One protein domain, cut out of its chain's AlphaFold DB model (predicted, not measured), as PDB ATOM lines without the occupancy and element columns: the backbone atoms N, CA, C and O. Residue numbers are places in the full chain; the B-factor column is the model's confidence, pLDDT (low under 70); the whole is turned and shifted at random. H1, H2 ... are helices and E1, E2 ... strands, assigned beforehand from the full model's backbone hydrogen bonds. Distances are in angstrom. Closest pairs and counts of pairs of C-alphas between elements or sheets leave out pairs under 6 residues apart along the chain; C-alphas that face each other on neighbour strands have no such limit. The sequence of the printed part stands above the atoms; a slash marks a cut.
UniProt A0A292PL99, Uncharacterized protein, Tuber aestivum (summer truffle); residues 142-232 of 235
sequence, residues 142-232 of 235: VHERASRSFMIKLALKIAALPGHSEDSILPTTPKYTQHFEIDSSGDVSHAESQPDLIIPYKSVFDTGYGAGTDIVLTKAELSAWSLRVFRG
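This is residues 142 to 232 of the 235 residues of an uncharacterized protein of Tuber aestivum (summer truffle) (UniProt A0A292PL99). What shape do the parts make? The long helix H1 forms one side of a roughly triangular frame, the short ribbon of E1 and E2 lies across from it, and H3 runs from that ribbon back toward the first residues of H1. Residues 160 to 196, with no named element, loop from H1 to E1. What is it built of? The printed part has 91 residues with three named helices and two named strands, in the order H1, E1, H2, E2, H3; the sheet E1 - E2 is antiparallel, and the class is mostly helix, with 40 residues in named elements, under half. How spread out is it? It is compact, with a radius of gyration of the C-alphas of 14.1 A and spans of 42 by 30 by 20 A.

What does H1, residues 142 to 159, meet? It only just touches H3, residues 219 to 230, with 3 pairs of C-alphas within 8 A, the closest being Ala 146 and Val 229 at 5.7 A; the tilt is shallow, 31 degrees, opposite ways. How do E1, residues 197 to 199, and E2, residues 215 to 217, pair? They are antiparallel at 165 degrees, with N 197 and O 217 within hydrogen-bond range at 2.9 A. Where is H2, residues 201 to 204? It is apart from H1 and H3. In H1 and H3 every O i to N i+4 pair is within hydrogen-bond range; H2 is too short for one.

Where does H1 begin? C-alpha 142 is at (-21.469, 53.699, -48.273), and H1 is 25.1 A long. Where does H3 end? C-alpha 230 is at (-24.231, 53.280, -40.082), and H3 is 16.0 A long.

How far does it reach? The two C-alphas farthest apart, Ser 184 and Gly 208, are 41.8 A apart. Is it continuous? The printed part has no cut, and the link from H1 to E1 is long. Where is confidence low? The pLDDT is under 70 in 40 residues, among them 167 to 182 and 203 to 211.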
ATOM      1  N   VAL A 142     -21.683  53.859 -49.719       64.50
ATOM      2  CA  VAL A 142     -21.469  53.699 -48.273       64.50
ATOM      3  C   VAL A 142     -21.111  52.264 -47.888       64.50
ATOM      4  O   VAL A 142     -20.149  52.085 -47.156       64.50
ATOM      5  N   HIS A 143     -21.824  51.240 -48.364       64.88
ATOM      6  CA  HIS A 143     -21.526  49.836 -48.043       64.88
ATOM      7  C   HIS A 143     -20.255  49.371 -48.743       64.88
ATOM      8  O   HIS A 143     -19.468  48.645 -48.148       64.88
ATOM      9  N   GLU A 144     -20.028  49.781 -49.989       67.31
ATOM     10  CA  GLU A 144     -18.802  49.470 -50.713       67.31
ATOM     11  C   GLU A 144     -17.605  50.168 -50.067       67.31
ATOM     12  O   GLU A 144     -16.606  49.520 -49.779       67.31
ATOM     13  N   ARG A 145     -17.714  51.457 -49.728       69.06
ATOM     14  CA  ARG A 145     -16.662  52.201 -49.022       69.06
ATOM     15  C   ARG A 145     -16.464  51.675 -47.600       69.06
ATOM     16  O   ARG A 145     -15.327  51.606 -47.150       69.06
ATOM     17  N   ALA A 146     -17.522  51.250 -46.914       68.56
ATOM     18  CA  ALA A 146     -17.446  50.573 -45.621       68.56
ATOM     19  C   ALA A 146     -16.727  49.226 -45.723       68.56
ATOM     20  O   ALA A 146     -15.765  48.998 -44.992       68.56
ATOM     21  N   SER A 147     -17.144  48.376 -46.663       68.94
ATOM     22  CA  SER A 147     -16.541  47.065 -46.924       68.94
ATOM     23  C   SER A 147     -15.082  47.223 -47.337       68.94
ATOM     24  O   SER A 147     -14.202  46.590 -46.768       68.94
ATOM     25  N   ARG A 148     -14.785  48.149 -48.251       71.31
ATOM     26  CA  ARG A 148     -13.420  48.474 -48.675       71.31
ATOM     27  C   ARG A 148     -12.589  49.017 -47.519       71.31
ATOM     28  O   ARG A 148     -11.454  48.596 -47.343       71.31
ATOM     29  N   SER A 149     -13.140  49.915 -46.702       74.06
ATOM     30  CA  SER A 149     -12.449  50.432 -45.517       74.06
ATOM     31  C   SER A 149     -12.170  49.333 -44.493       74.06
ATOM     32  O   SER A 149     -11.122  49.383 -43.851       74.06
ATOM     33  N   PHE A 150     -13.076  48.369 -44.329       77.75
ATOM     34  CA  PHE A 150     -12.867  47.200 -43.480       77.75
ATOM     35  C   PHE A 150     -11.752  46.314 -44.019       77.75
ATOM     36  O   PHE A 150     -10.798  46.047 -43.297       77.75
ATOM     37  N   MET A 151     -11.817  45.955 -45.302       75.94
ATOM     38  CA  MET A 151     -10.798  45.137 -45.956       75.94
ATOM     39  C   MET A 151      -9.414  45.789 -45.891       75.94
ATOM     40  O   MET A 151      -8.442  45.104 -45.603       75.94
ATOM     41  N   ILE A 152      -9.314  47.113 -46.065       78.38
ATOM     42  CA  ILE A 152      -8.048  47.848 -45.900       78.38
ATOM     43  C   ILE A 152      -7.539  47.752 -44.457       78.38
ATOM     44  O   ILE A 152      -6.366  47.467 -44.243       78.38
ATOM     45  N   LYS A 153      -8.398  47.979 -43.454       80.31
ATOM     46  CA  LYS A 153      -7.997  47.861 -42.042       80.31
ATOM     47  C   LYS A 153      -7.547  46.444 -41.692       80.31
ATOM     48  O   LYS A 153      -6.570  46.288 -40.966       80.31
ATOM     49  N   LEU A 154      -8.249  45.439 -42.208       79.06
ATOM     50  CA  LEU A 154      -7.900  44.038 -42.029       79.06
ATOM     51  C   LEU A 154      -6.546  43.735 -42.676       79.06
ATOM     52  O   LEU A 154      -5.658  43.242 -41.992       79.06
ATOM     53  N   ALA A 155      -6.346  44.123 -43.937       78.31
ATOM     54  CA  ALA A 155      -5.077  43.950 -44.640       78.31
ATOM     55  C   ALA A 155      -3.909  44.634 -43.906       78.31
ATOM     56  O   ALA A 155      -2.847  44.039 -43.768       78.31
ATOM     57  N   LEU A 156      -4.112  45.841 -43.364       81.31
ATOM     58  CA  LEU A 156      -3.102  46.532 -42.554       81.31
ATOM     59  C   LEU A 156      -2.791  45.796 -41.241       81.31
ATOM     60  O   LEU A 156      -1.628  45.750 -40.846       81.31
ATOM     61  N   LYS A 157      -3.795  45.210 -40.569       81.19
ATOM     62  CA  LYS A 157      -3.561  44.373 -39.378       81.19
ATOM     63  C   LYS A 157      -2.790  43.100 -39.733       81.19
ATOM     64  O   LYS A 157      -1.871  42.749 -39.003       81.19
ATOM     65  N   ILE A 158      -3.127  42.445 -40.845       77.31
ATOM     66  CA  ILE A 158      -2.442  41.232 -41.310       77.31
ATOM     67  C   ILE A 158      -0.982  41.551 -41.685       77.31
ATOM     68  O   ILE A 158      -0.072  40.867 -41.224       77.31
ATOM     69  N   ALA A 159      -0.738  42.652 -42.404       78.88
ATOM     70  CA  ALA A 159       0.605  43.100 -42.782       78.88
ATOM     71  C   ALA A 159       1.498  43.489 -41.587       78.88
ATOM     72  O   ALA A 159       2.720  43.507 -41.714       78.88
ATOM     73  N   ALA A 160       0.905  43.807 -40.433       83.00
ATOM     74  CA  ALA A 160       1.639  44.099 -39.204       83.00
ATOM     75  C   ALA A 160       2.091  42.835 -38.444       83.00
ATOM     76  O   ALA A 160       2.842  42.953 -37.472       83.00
ATOM     77  N   LEU A 161       1.649  41.637 -38.846       79.56
ATOM     78  CA  LEU A 161       2.051  40.383 -38.209       79.56
ATOM     79  C   LEU A 161       3.482  39.989 -38.630       79.56
ATOM     80  O   LEU A 161       3.788  39.966 -39.826       79.56
ATOM     81  N   PRO A 162       4.374  39.636 -37.684       82.44
ATOM     82  CA  PRO A 162       5.705  39.137 -38.016       82.44
ATOM     83  C   PRO A 162       5.638  37.882 -38.899       82.44
ATOM     84  O   PRO A 162       4.885  36.956 -38.603       82.44
ATOM     85  N   GLY A 163       6.449  37.833 -39.962       80.06
ATOM     86  CA  GLY A 163       6.520  36.685 -40.879       80.06
ATOM     87  C   GLY A 163       5.494  36.688 -42.021       80.06
ATOM     88  O   GLY A 163       5.449  35.735 -42.793       80.06
ATOM     89  N   HIS A 164       4.697  37.748 -42.151       74.75
ATOM     90  CA  HIS A 164       3.736  37.923 -43.237       74.75
ATOM     91  C   HIS A 164       4.414  38.199 -44.600       74.75
ATOM     92  O   HIS A 164       5.354  38.994 -44.680       74.75
ATOM     93  N   SER A 165       3.895  37.601 -45.680       76.69
ATOM     94  CA  SER A 165       4.277  37.863 -47.083       76.69
ATOM     95  C   SER A 165       3.103  38.441 -47.886       76.69
ATOM     96  O   SER A 165       1.963  38.362 -47.446       76.69
ATOM     97  N   GLU A 166       3.336  39.001 -49.078       70.81
ATOM     98  CA  GLU A 166       2.242  39.502 -49.941       70.81
ATOM     99  C   GLU A 166       1.170  38.433 -50.236       70.81
ATOM    100  O   GLU A 166      -0.018  38.752 -50.293       70.81
ATOM    101  N   ASP A 167       1.570  37.159 -50.306       67.19
ATOM    102  CA  ASP A 167       0.669  36.016 -50.516       67.19
ATOM    103  C   ASP A 167      -0.334  35.814 -49.373       67.19
ATOM    104  O   ASP A 167      -1.379  35.201 -49.555       67.19
ATOM    105  N   SER A 168      -0.050  36.365 -48.195       63.62
ATOM    106  CA  SER A 168      -0.924  36.288 -47.024       63.62
ATOM    107  C   SER A 168      -2.080  37.303 -47.053       63.62
ATOM    108  O   SER A 168      -2.980  37.247 -46.215       63.62
ATOM    109  N   ILE A 169      -2.060  38.242 -48.008       62.09
ATOM    110  CA  ILE A 169      -3.145  39.206 -48.260       62.09
ATOM    111  C   ILE A 169      -4.141  38.639 -49.283       62.09
ATOM    112  O   ILE A 169      -5.277  39.115 -49.380       62.09
ATOM    113  N   LEU A 170      -3.737  37.628 -50.061       57.53
ATOM    114  CA  LEU A 170      -4.622  37.004 -51.031       57.53
ATOM    115  C   LEU A 170      -5.698  36.207 -50.283       57.53
ATOM    116  O   LEU A 170      -5.372  35.386 -49.429       57.53
ATOM    117  N   PRO A 171      -6.988  36.446 -50.570       49.94
ATOM    118  CA  PRO A 171      -8.060  35.808 -49.831       49.94
ATOM    119  C   PRO A 171      -8.115  34.314 -50.168       49.94
ATOM    120  O   PRO A 171      -8.756  33.906 -51.134       49.94
ATOM    121  N   THR A 172      -7.514  33.475 -49.331       51.72
ATOM    122  CA  THR A 172      -8.052  32.139 -49.076       51.72
ATOM    123  C   THR A 172      -9.409  32.350 -48.425       51.72
ATOM    124  O   THR A 172      -9.515  33.053 -47.426       51.72
ATOM    125  N   THR A 173     -10.485  31.843 -49.036       46.38
ATOM    126  CA  THR A 173     -11.850  32.052 -48.533       46.38
ATOM    127  C   THR A 173     -11.926  31.568 -47.080       46.38
ATOM    128  O   THR A 173     -11.893  30.353 -46.858       46.38
ATOM    129  N   PRO A 174     -12.014  32.458 -46.072       46.66
ATOM    130  CA  PRO A 174     -11.984  32.011 -44.691       46.66
ATOM    131  C   PRO A 174     -13.295  31.281 -44.407       46.66
ATOM    132  O   PRO A 174     -14.376  31.850 -44.552       46.66
ATOM    133  N   LYS A 175     -13.224  30.013 -43.989       45.25
ATOM    134  CA  LYS A 175     -14.396  29.247 -43.530       45.25
ATOM    135  C   LYS A 175     -14.701  29.546 -42.061       45.25
ATOM    136  O   LYS A 175     -14.749  28.633 -41.241       45.25
ATOM    137  N   TYR A 176     -14.858  30.821 -41.716       51.41
ATOM    138  CA  TYR A 176     -15.214  31.224 -40.359       51.41
ATOM    139  C   TYR A 176     -16.512  32.027 -40.364       51.41
ATOM    140  O   TYR A 176     -16.616  33.058 -41.026       51.41
ATOM    141  N   THR A 177     -17.515  31.534 -39.640       52.81
ATOM    142  CA  THR A 177     -18.834  32.163 -39.530       52.81
ATOM    143  C   THR A 177     -19.065  32.518 -38.067       52.81
ATOM    144  O   THR A 177     -19.400  31.654 -37.262       52.81
ATOM    145  N   GLN A 178     -18.864  33.787 -37.717       61.19
ATOM    146  CA  GLN A 178     -19.402  34.364 -36.486       61.19
ATOM    147  C   GLN A 178     -20.618  35.219 -36.840       61.19
ATOM    148  O   GLN A 178     -20.596  35.977 -37.811       61.19
ATOM    149  N   HIS A 179     -21.683  35.070 -36.056       58.56
ATOM    150  CA  HIS A 179     -22.886  35.880 -36.185       58.56
ATOM    151  C   HIS A 179     -22.773  37.104 -35.282       58.56
ATOM    152  O   HIS A 179     -22.594  36.977 -34.073       58.56
ATOM    153  N   PHE A 180     -22.912  38.277 -35.891       66.81
ATOM    154  CA  PHE A 180     -23.030  39.548 -35.193       66.81
ATOM    155  C   PHE A 180     -24.432  40.095 -35.416       66.81
ATOM    156  O   PHE A 180     -24.905  40.157 -36.554       66.81
ATOM    157  N   GLU A 181     -25.078  40.510 -34.338       69.19
ATOM    158  CA  GLU A 181     -26.271  41.337 -34.394       69.19
ATOM    159  C   GLU A 181     -25.833  42.791 -34.249       69.19
ATOM    160  O   GLU A 181     -25.023  43.122 -33.388       69.19
ATOM    161  N   ILE A 182     -26.320  43.664 -35.130       69.81
ATOM    162  CA  ILE A 182     -26.071  45.100 -35.020       69.81
ATOM    163  C   ILE A 182     -27.416  45.779 -34.871       69.81
ATOM    164  O   ILE A 182     -28.273  45.669 -35.754       69.81
ATOM    165  N   ASP A 183     -27.611  46.455 -33.748       72.75
ATOM    166  CA  ASP A 183     -28.858  47.153 -33.484       72.75
ATOM    167  C   ASP A 183     -28.940  48.491 -34.245       72.75
ATOM    168  O   ASP A 183     -27.999  48.953 -34.899       72.75
ATOM    169  N   SER A 184     -30.090  49.160 -34.153       62.66
ATOM    170  CA  SER A 184     -30.293  50.471 -34.780       62.66
ATOM    171  C   SER A 184     -29.429  51.592 -34.186       62.66
ATOM    172  O   SER A 184     -29.340  52.666 -34.779       62.66
ATOM    173  N   SER A 185     -28.831  51.381 -33.011       70.12
ATOM    174  CA  SER A 185     -27.907  52.324 -32.380       70.12
ATOM    175  C   SER A 185     -26.468  52.152 -32.876       70.12
ATOM    176  O   SER A 185     -25.660  53.068 -32.711       70.12
ATOM    177  N   GLY A 186     -26.176  51.037 -33.555       62.47
ATOM    178  CA  GLY A 186     -24.853  50.646 -34.024       62.47
ATOM    179  C   GLY A 186     -24.047  49.858 -32.990       62.47
ATOM    180  O   GLY A 186     -22.839  49.711 -33.188       62.47
ATOM    181  N   ASP A 187     -24.672  49.383 -31.904       72.19
ATOM    182  CA  ASP A 187     -24.019  48.445 -30.991       72.19
ATOM    183  C   ASP A 187     -24.001  47.048 -31.604       72.19
ATOM    184  O   ASP A 187     -24.979  46.596 -32.201       72.19
ATOM    185  N   VAL A 188     -22.856  46.385 -31.473       69.25
ATOM    186  CA  VAL A 188     -22.630  45.039 -31.989       69.25
ATOM    187  C   VAL A 188     -22.807  44.066 -30.830       69.25
ATOM    188  O   VAL A 188     -21.945  43.979 -29.950       69.25
ATOM    189  N   SER A 189     -23.921  43.338 -30.815       72.00
ATOM    190  CA  SER A 189     -24.160  42.222 -29.904       72.00
ATOM    191  C   SER A 189     -23.701  40.899 -30.526       72.00
ATOM    192  O   SER A 189     -23.824  40.646 -31.725       72.00
ATOM    193  N   HIS A 190     -23.132  40.043 -29.685       69.75
ATOM    194  CA  HIS A 190     -22.685  38.683 -29.992       69.75
ATOM    195  C   HIS A 190     -23.036  37.789 -28.799       69.75
ATOM    196  O   HIS A 190     -23.383  38.288 -27.725       69.75
ATOM    197  N   ALA A 191     -22.924  36.470 -28.965       72.44
ATOM    198  CA  ALA A 191     -23.020  35.553 -27.834       72.44
ATOM    199  C   ALA A 191     -22.006  35.967 -26.751       72.44
ATOM    200  O   ALA A 191     -20.836  36.162 -27.069       72.44
ATOM    201  N   GLU A 192     -22.426  36.070 -25.483       72.50
ATOM    202  CA  GLU A 192     -21.556  36.502 -24.368       72.50
ATOM    203  C   GLU A 192     -20.247  35.699 -24.281       72.50
ATOM    204  O   GLU A 192     -19.223  36.199 -23.825       72.50
ATOM    205  N   SER A 193     -20.262  34.459 -24.774       76.62
ATOM    206  CA  SER A 193     -19.101  33.573 -24.855       76.62
ATOM    207  C   SER A 193     -18.036  33.979 -25.884       76.62
ATOM    208  O   SER A 193     -16.965  33.378 -25.895       76.62
ATOM    209  N   GLN A 194     -18.317  34.919 -26.791       69.94
ATOM    210  CA  GLN A 194     -17.416  35.336 -27.874       69.94
ATOM    211  C   GLN A 194     -17.453  36.863 -28.049       69.94
ATOM    212  O   GLN A 194     -18.063  37.352 -29.001       69.94
ATOM    213  N   PRO A 195     -16.824  37.624 -27.130       74.19
ATOM    214  CA  PRO A 195     -16.930  39.076 -27.131       74.19
ATOM    215  C   PRO A 195     -16.220  39.770 -28.295       74.19
ATOM    216  O   PRO A 195     -16.554  40.893 -28.672       74.19
ATOM    217  N   ASP A 196     -15.239  39.089 -28.876       82.25
ATOM    218  CA  ASP A 196     -14.374  39.625 -29.910       82.25
ATOM    219  C   ASP A 196     -14.431  38.740 -31.156       82.25
ATOM    220  O   ASP A 196     -14.596  37.517 -31.074       82.25
ATOM    221  N   LEU A 197     -14.235  39.356 -32.324       81.88
ATOM    222  CA  LEU A 197     -14.010  38.606 -33.551       81.88
ATOM    223  C   LEU A 197     -12.571  38.105 -33.542       81.88
ATOM    224  O   LEU A 197     -11.629  38.882 -33.712       81.88
ATOM    225  N   ILE A 198     -12.422  36.798 -33.351       82.56
ATOM    226  CA  ILE A 198     -11.134  36.113 -33.379       82.56
ATOM    227  C   ILE A 198     -11.029  35.398 -34.718       82.56
ATOM    228  O   ILE A 198     -11.803  34.488 -35.004       82.56
ATOM    229  N   ILE A 199     -10.067  35.809 -35.539       80.12
ATOM    230  CA  ILE A 199      -9.697  35.104 -36.764       80.12
ATOM    231  C   ILE A 199      -8.440  34.296 -36.427       80.12
ATOM    232  O   ILE A 199      -7.374  34.896 -36.242       80.12
ATOM    233  N   PRO A 200      -8.541  32.956 -36.315       80.25
ATOM    234  CA  PRO A 200      -7.398  32.139 -35.949       80.25
ATOM    235  C   PRO A 200      -6.256  32.326 -36.945       80.25
ATOM    236  O   PRO A 200      -6.496  32.263 -38.152       80.25
ATOM    237  N   TYR A 201      -5.019  32.485 -36.478       76.88
ATOM    238  CA  TYR A 201      -3.861  32.692 -37.359       76.88
ATOM    239  C   TYR A 201      -3.765  31.587 -38.424       76.88
ATOM    240  O   TYR A 201      -3.685  31.848 -39.622       76.88
ATOM    241  N   LYS A 202      -3.940  30.333 -37.993       76.06
ATOM    242  CA  LYS A 202      -3.958  29.138 -38.856       76.06
ATOM    243  C   LYS A 202      -5.057  29.112 -39.929       76.06
ATOM    244  O   LYS A 202      -5.058  28.216 -40.759       76.06
ATOM    245  N   SER A 203      -6.054  29.996 -39.844       68.12
ATOM    246  CA  SER A 203      -7.132  30.085 -40.839       68.12
ATOM    247  C   SER A 203      -6.808  31.041 -41.987       68.12
ATOM    248  O   SER A 203      -7.480  30.986 -43.011       68.12
ATOM    249  N   VAL A 204      -5.799  31.901 -41.808       66.19
ATOM    250  CA  VAL A 204      -5.356  32.894 -42.799       66.19
ATOM    251  C   VAL A 204      -4.085  32.425 -43.504       66.19
ATOM    252  O   VAL A 204      -3.942  32.621 -44.705       66.19
ATOM    253  N   PHE A 205      -3.174  31.781 -42.770       66.25
ATOM    254  CA  PHE A 205      -1.880  31.351 -43.291       66.25
ATOM    255  C   PHE A 205      -1.818  29.822 -43.415       66.25
ATOM    256  O   PHE A 205      -1.971  29.113 -42.422       66.25
ATOM    257  N   ASP A 206      -1.520  29.320 -44.620       59.53
ATOM    258  CA  ASP A 206      -1.296  27.885 -44.889       59.53
ATOM    259  C   ASP A 206       0.072  27.389 -44.384       59.53
ATOM    260  O   ASP A 206       0.376  26.194 -44.394       59.53
ATOM    261  N   THR A 207       0.939  28.308 -43.957       55.69
ATOM    262  CA  THR A 207       2.279  27.973 -43.491       55.69
ATOM    263  C   THR A 207       2.204  27.451 -42.056       55.69
ATOM    264  O   THR A 207       1.637  28.082 -41.168       55.69
ATOM    265  N   GLY A 208       2.780  26.269 -41.813       53.31
ATOM    266  CA  GLY A 208       2.738  25.541 -40.534       53.31
ATOM    267  C   GLY A 208       3.484  26.195 -39.359       53.31
ATOM    268  O   GLY A 208       4.009  25.488 -38.499       53.31
ATOM    269  N   TYR A 209       3.563  27.525 -39.303       58.25
ATOM    270  CA  TYR A 209       4.110  28.257 -38.169       58.25
ATOM    271  C   TYR A 209       3.143  28.172 -36.982       58.25
ATOM    272  O   TYR A 209       2.226  28.972 -36.827       58.25
ATOM    273  N   GLY A 210       3.373  27.190 -36.106       61.44
ATOM    274  CA  GLY A 210       2.550  26.911 -34.921       61.44
ATOM    275  C   GLY A 210       2.577  27.969 -33.807       61.44
ATOM    276  O   GLY A 210       2.133  27.673 -32.703       61.44
ATOM    277  N   ALA A 211       3.107  29.170 -34.058       67.44
ATOM    278  CA  ALA A 211       3.295  30.220 -33.053       67.44
ATOM    279  C   ALA A 211       2.694  31.586 -33.442       67.44
ATOM    280  O   ALA A 211       2.990  32.586 -32.792       67.44
ATOM    281  N   GLY A 212       1.885  31.657 -34.502       72.25
ATOM    282  CA  GLY A 212       1.237  32.910 -34.886       72.25
ATOM    283  C   GLY A 212       0.127  33.322 -33.914       72.25
ATOM    284  O   GLY A 212      -0.645  32.485 -33.448       72.25
ATOM    285  N   THR A 213       0.052  34.617 -33.607       81.81
ATOM    286  CA  THR A 213      -1.005  35.196 -32.768       81.81
ATOM    287  C   THR A 213      -2.284  35.371 -33.578       81.81
ATOM    288  O   THR A 213      -2.244  35.911 -34.685       81.81
ATOM    289  N   ASP A 214      -3.422  34.958 -33.020       83.19
ATOM    290  CA  ASP A 214      -4.733  35.169 -33.638       83.19
ATOM    291  C   ASP A 214      -5.024  36.662 -33.853       83.19
ATOM    292  O   ASP A 214      -4.642  37.523 -33.053       83.19
ATOM    293  N   ILE A 215      -5.728  36.985 -34.939       80.88
ATOM    294  CA  ILE A 215      -6.162  38.357 -35.203       80.88
ATOM    295  C   ILE A 215      -7.422  38.601 -34.382       80.88
ATOM    296  O   ILE A 215      -8.470  38.016 -34.654       80.88
ATOM    297  N   VAL A 216      -7.322  39.494 -33.401       86.62
ATOM    298  CA  VAL A 216      -8.451  39.894 -32.556       86.62
ATOM    299  C   VAL A 216      -8.955  41.271 -32.996       86.62
ATOM    300  O   VAL A 216      -8.196  42.249 -33.040       86.62
ATOM    301  N   LEU A 217     -10.240  41.355 -33.347       84.00
ATOM    302  CA  LEU A 217     -10.977  42.613 -33.469       84.00
ATOM    303  C   LEU A 217     -11.919  42.722 -32.274       84.00
ATOM    304  O   LEU A 217     -12.873  41.954 -32.151       84.00
ATOM    305  N   THR A 218     -11.629  43.673 -31.393       88.00
ATOM    306  CA  THR A 218     -12.370  43.812 -30.136       88.00
ATOM    307  C   THR A 218     -13.809  44.271 -30.367       88.00
ATOM    308  O   THR A 218     -14.079  44.971 -31.352       88.00
ATOM    309  N   LYS A 219     -14.726  43.997 -29.424       80.62
ATOM    310  CA  LYS A 219     -16.087  44.580 -29.439       80.62
ATOM    311  C   LYS A 219     -16.056  46.086 -29.705       80.62
ATOM    312  O   LYS A 219     -16.789  46.584 -30.552       80.62
ATOM    313  N   ALA A 220     -15.183  46.816 -29.008       83.38
ATOM    314  CA  ALA A 220     -15.077  48.264 -29.148       83.38
ATOM    315  C   ALA A 220     -14.665  48.689 -30.571       83.38
ATOM    316  O   ALA A 220     -15.231  49.636 -31.117       83.38
ATOM    317  N   GLU A 221     -13.718  47.981 -31.196       83.44
ATOM    318  CA  GLU A 221     -13.311  48.234 -32.583       83.44
ATOM    319  C   GLU A 221     -14.436  47.921 -33.578       83.44
ATOM    320  O   GLU A 221     -14.649  48.698 -34.515       83.44
ATOM    321  N   LEU A 222     -15.165  46.821 -33.369       81.00
ATOM    322  CA  LEU A 222     -16.292  46.409 -34.207       81.00
ATOM    323  C   LEU A 222     -17.480  47.367 -34.081       81.00
ATOM    324  O   LEU A 222     -18.026  47.775 -35.106       81.00
ATOM    325  N   SER A 223     -17.845  47.789 -32.868       77.19
ATOM    326  CA  SER A 223     -18.899  48.785 -32.638       77.19
ATOM    327  C   SER A 223     -18.505  50.148 -33.204       77.19
ATOM    328  O   SER A 223     -19.285  50.766 -33.924       77.19
ATOM    329  N   ALA A 224     -17.268  50.610 -32.981       80.31
ATOM    330  CA  ALA A 224     -16.784  51.863 -33.564       80.31
ATOM    331  C   ALA A 224     -16.778  51.822 -35.101       80.31
ATOM    332  O   ALA A 224     -17.104  52.815 -35.759       80.31
ATOM    333  N   TRP A 225     -16.419  50.678 -35.690       75.81
ATOM    334  CA  TRP A 225     -16.492  50.479 -37.132       75.81
ATOM    335  C   TRP A 225     -17.942  50.462 -37.624       75.81
ATOM    336  O   TRP A 225     -18.265  51.226 -38.529       75.81
ATOM    337  N   SER A 226     -18.824  49.693 -36.991       70.69
ATOM    338  CA  SER A 226     -20.244  49.601 -37.350       70.69
ATOM    339  C   SER A 226     -20.923  50.963 -37.282       70.69
ATOM    340  O   SER A 226     -21.524  51.399 -38.259       70.69
ATOM    341  N   LEU A 227     -20.721  51.716 -36.199       73.69
ATOM    342  CA  LEU A 227     -21.185  53.100 -36.063       73.69
ATOM    343  C   LEU A 227     -20.697  54.000 -37.203       73.69
ATOM    344  O   LEU A 227     -21.470  54.804 -37.723       73.69
ATOM    345  N   ARG A 228     -19.431  53.867 -37.613       70.62
ATOM    346  CA  ARG A 228     -18.858  54.613 -38.744       70.62
ATOM    347  C   ARG A 228     -19.499  54.228 -40.083       70.62
ATOM    348  O   ARG A 228     -19.598  55.075 -40.964       70.62
ATOM    349  N   VAL A 229     -19.937  52.980 -40.247       64.44
ATOM    350  CA  VAL A 229     -20.693  52.531 -41.426       64.44
ATOM    351  C   VAL A 229     -22.127  53.065 -41.390       64.44
ATOM    352  O   VAL A 229     -22.578  53.665 -42.365       64.44
ATOM    353  N   PHE A 230     -22.823  52.907 -40.261       63.22
ATOM    354  CA  PHE A 230     -24.231  53.280 -40.082       63.22
ATOM    355  C   PHE A 230     -24.475  54.786 -40.138       63.22
ATOM    356  O   PHE A 230     -25.433  55.232 -40.763       63.22
ATOM    357  N   ARG A 231     -23.595  55.592 -39.536       68.31
ATOM    358  CA  ARG A 231     -23.686  57.062 -39.589       68.31
ATOM    359  C   ARG A 231     -23.230  57.638 -40.934       68.31
ATOM    360  O   ARG A 231     -23.274  58.850 -41.129       68.31
ATOM    361  N   GLY A 232     -22.811  56.772 -41.858       53.75
ATOM    362  CA  GLY A 232     -22.115  57.139 -43.078       53.75
ATOM    363  C   GLY A 232     -20.677  57.570 -42.792       53.75
ATOM    364  O   GLY A 232     -20.343  58.055 -41.711       53.75
TER     365      GLY A 232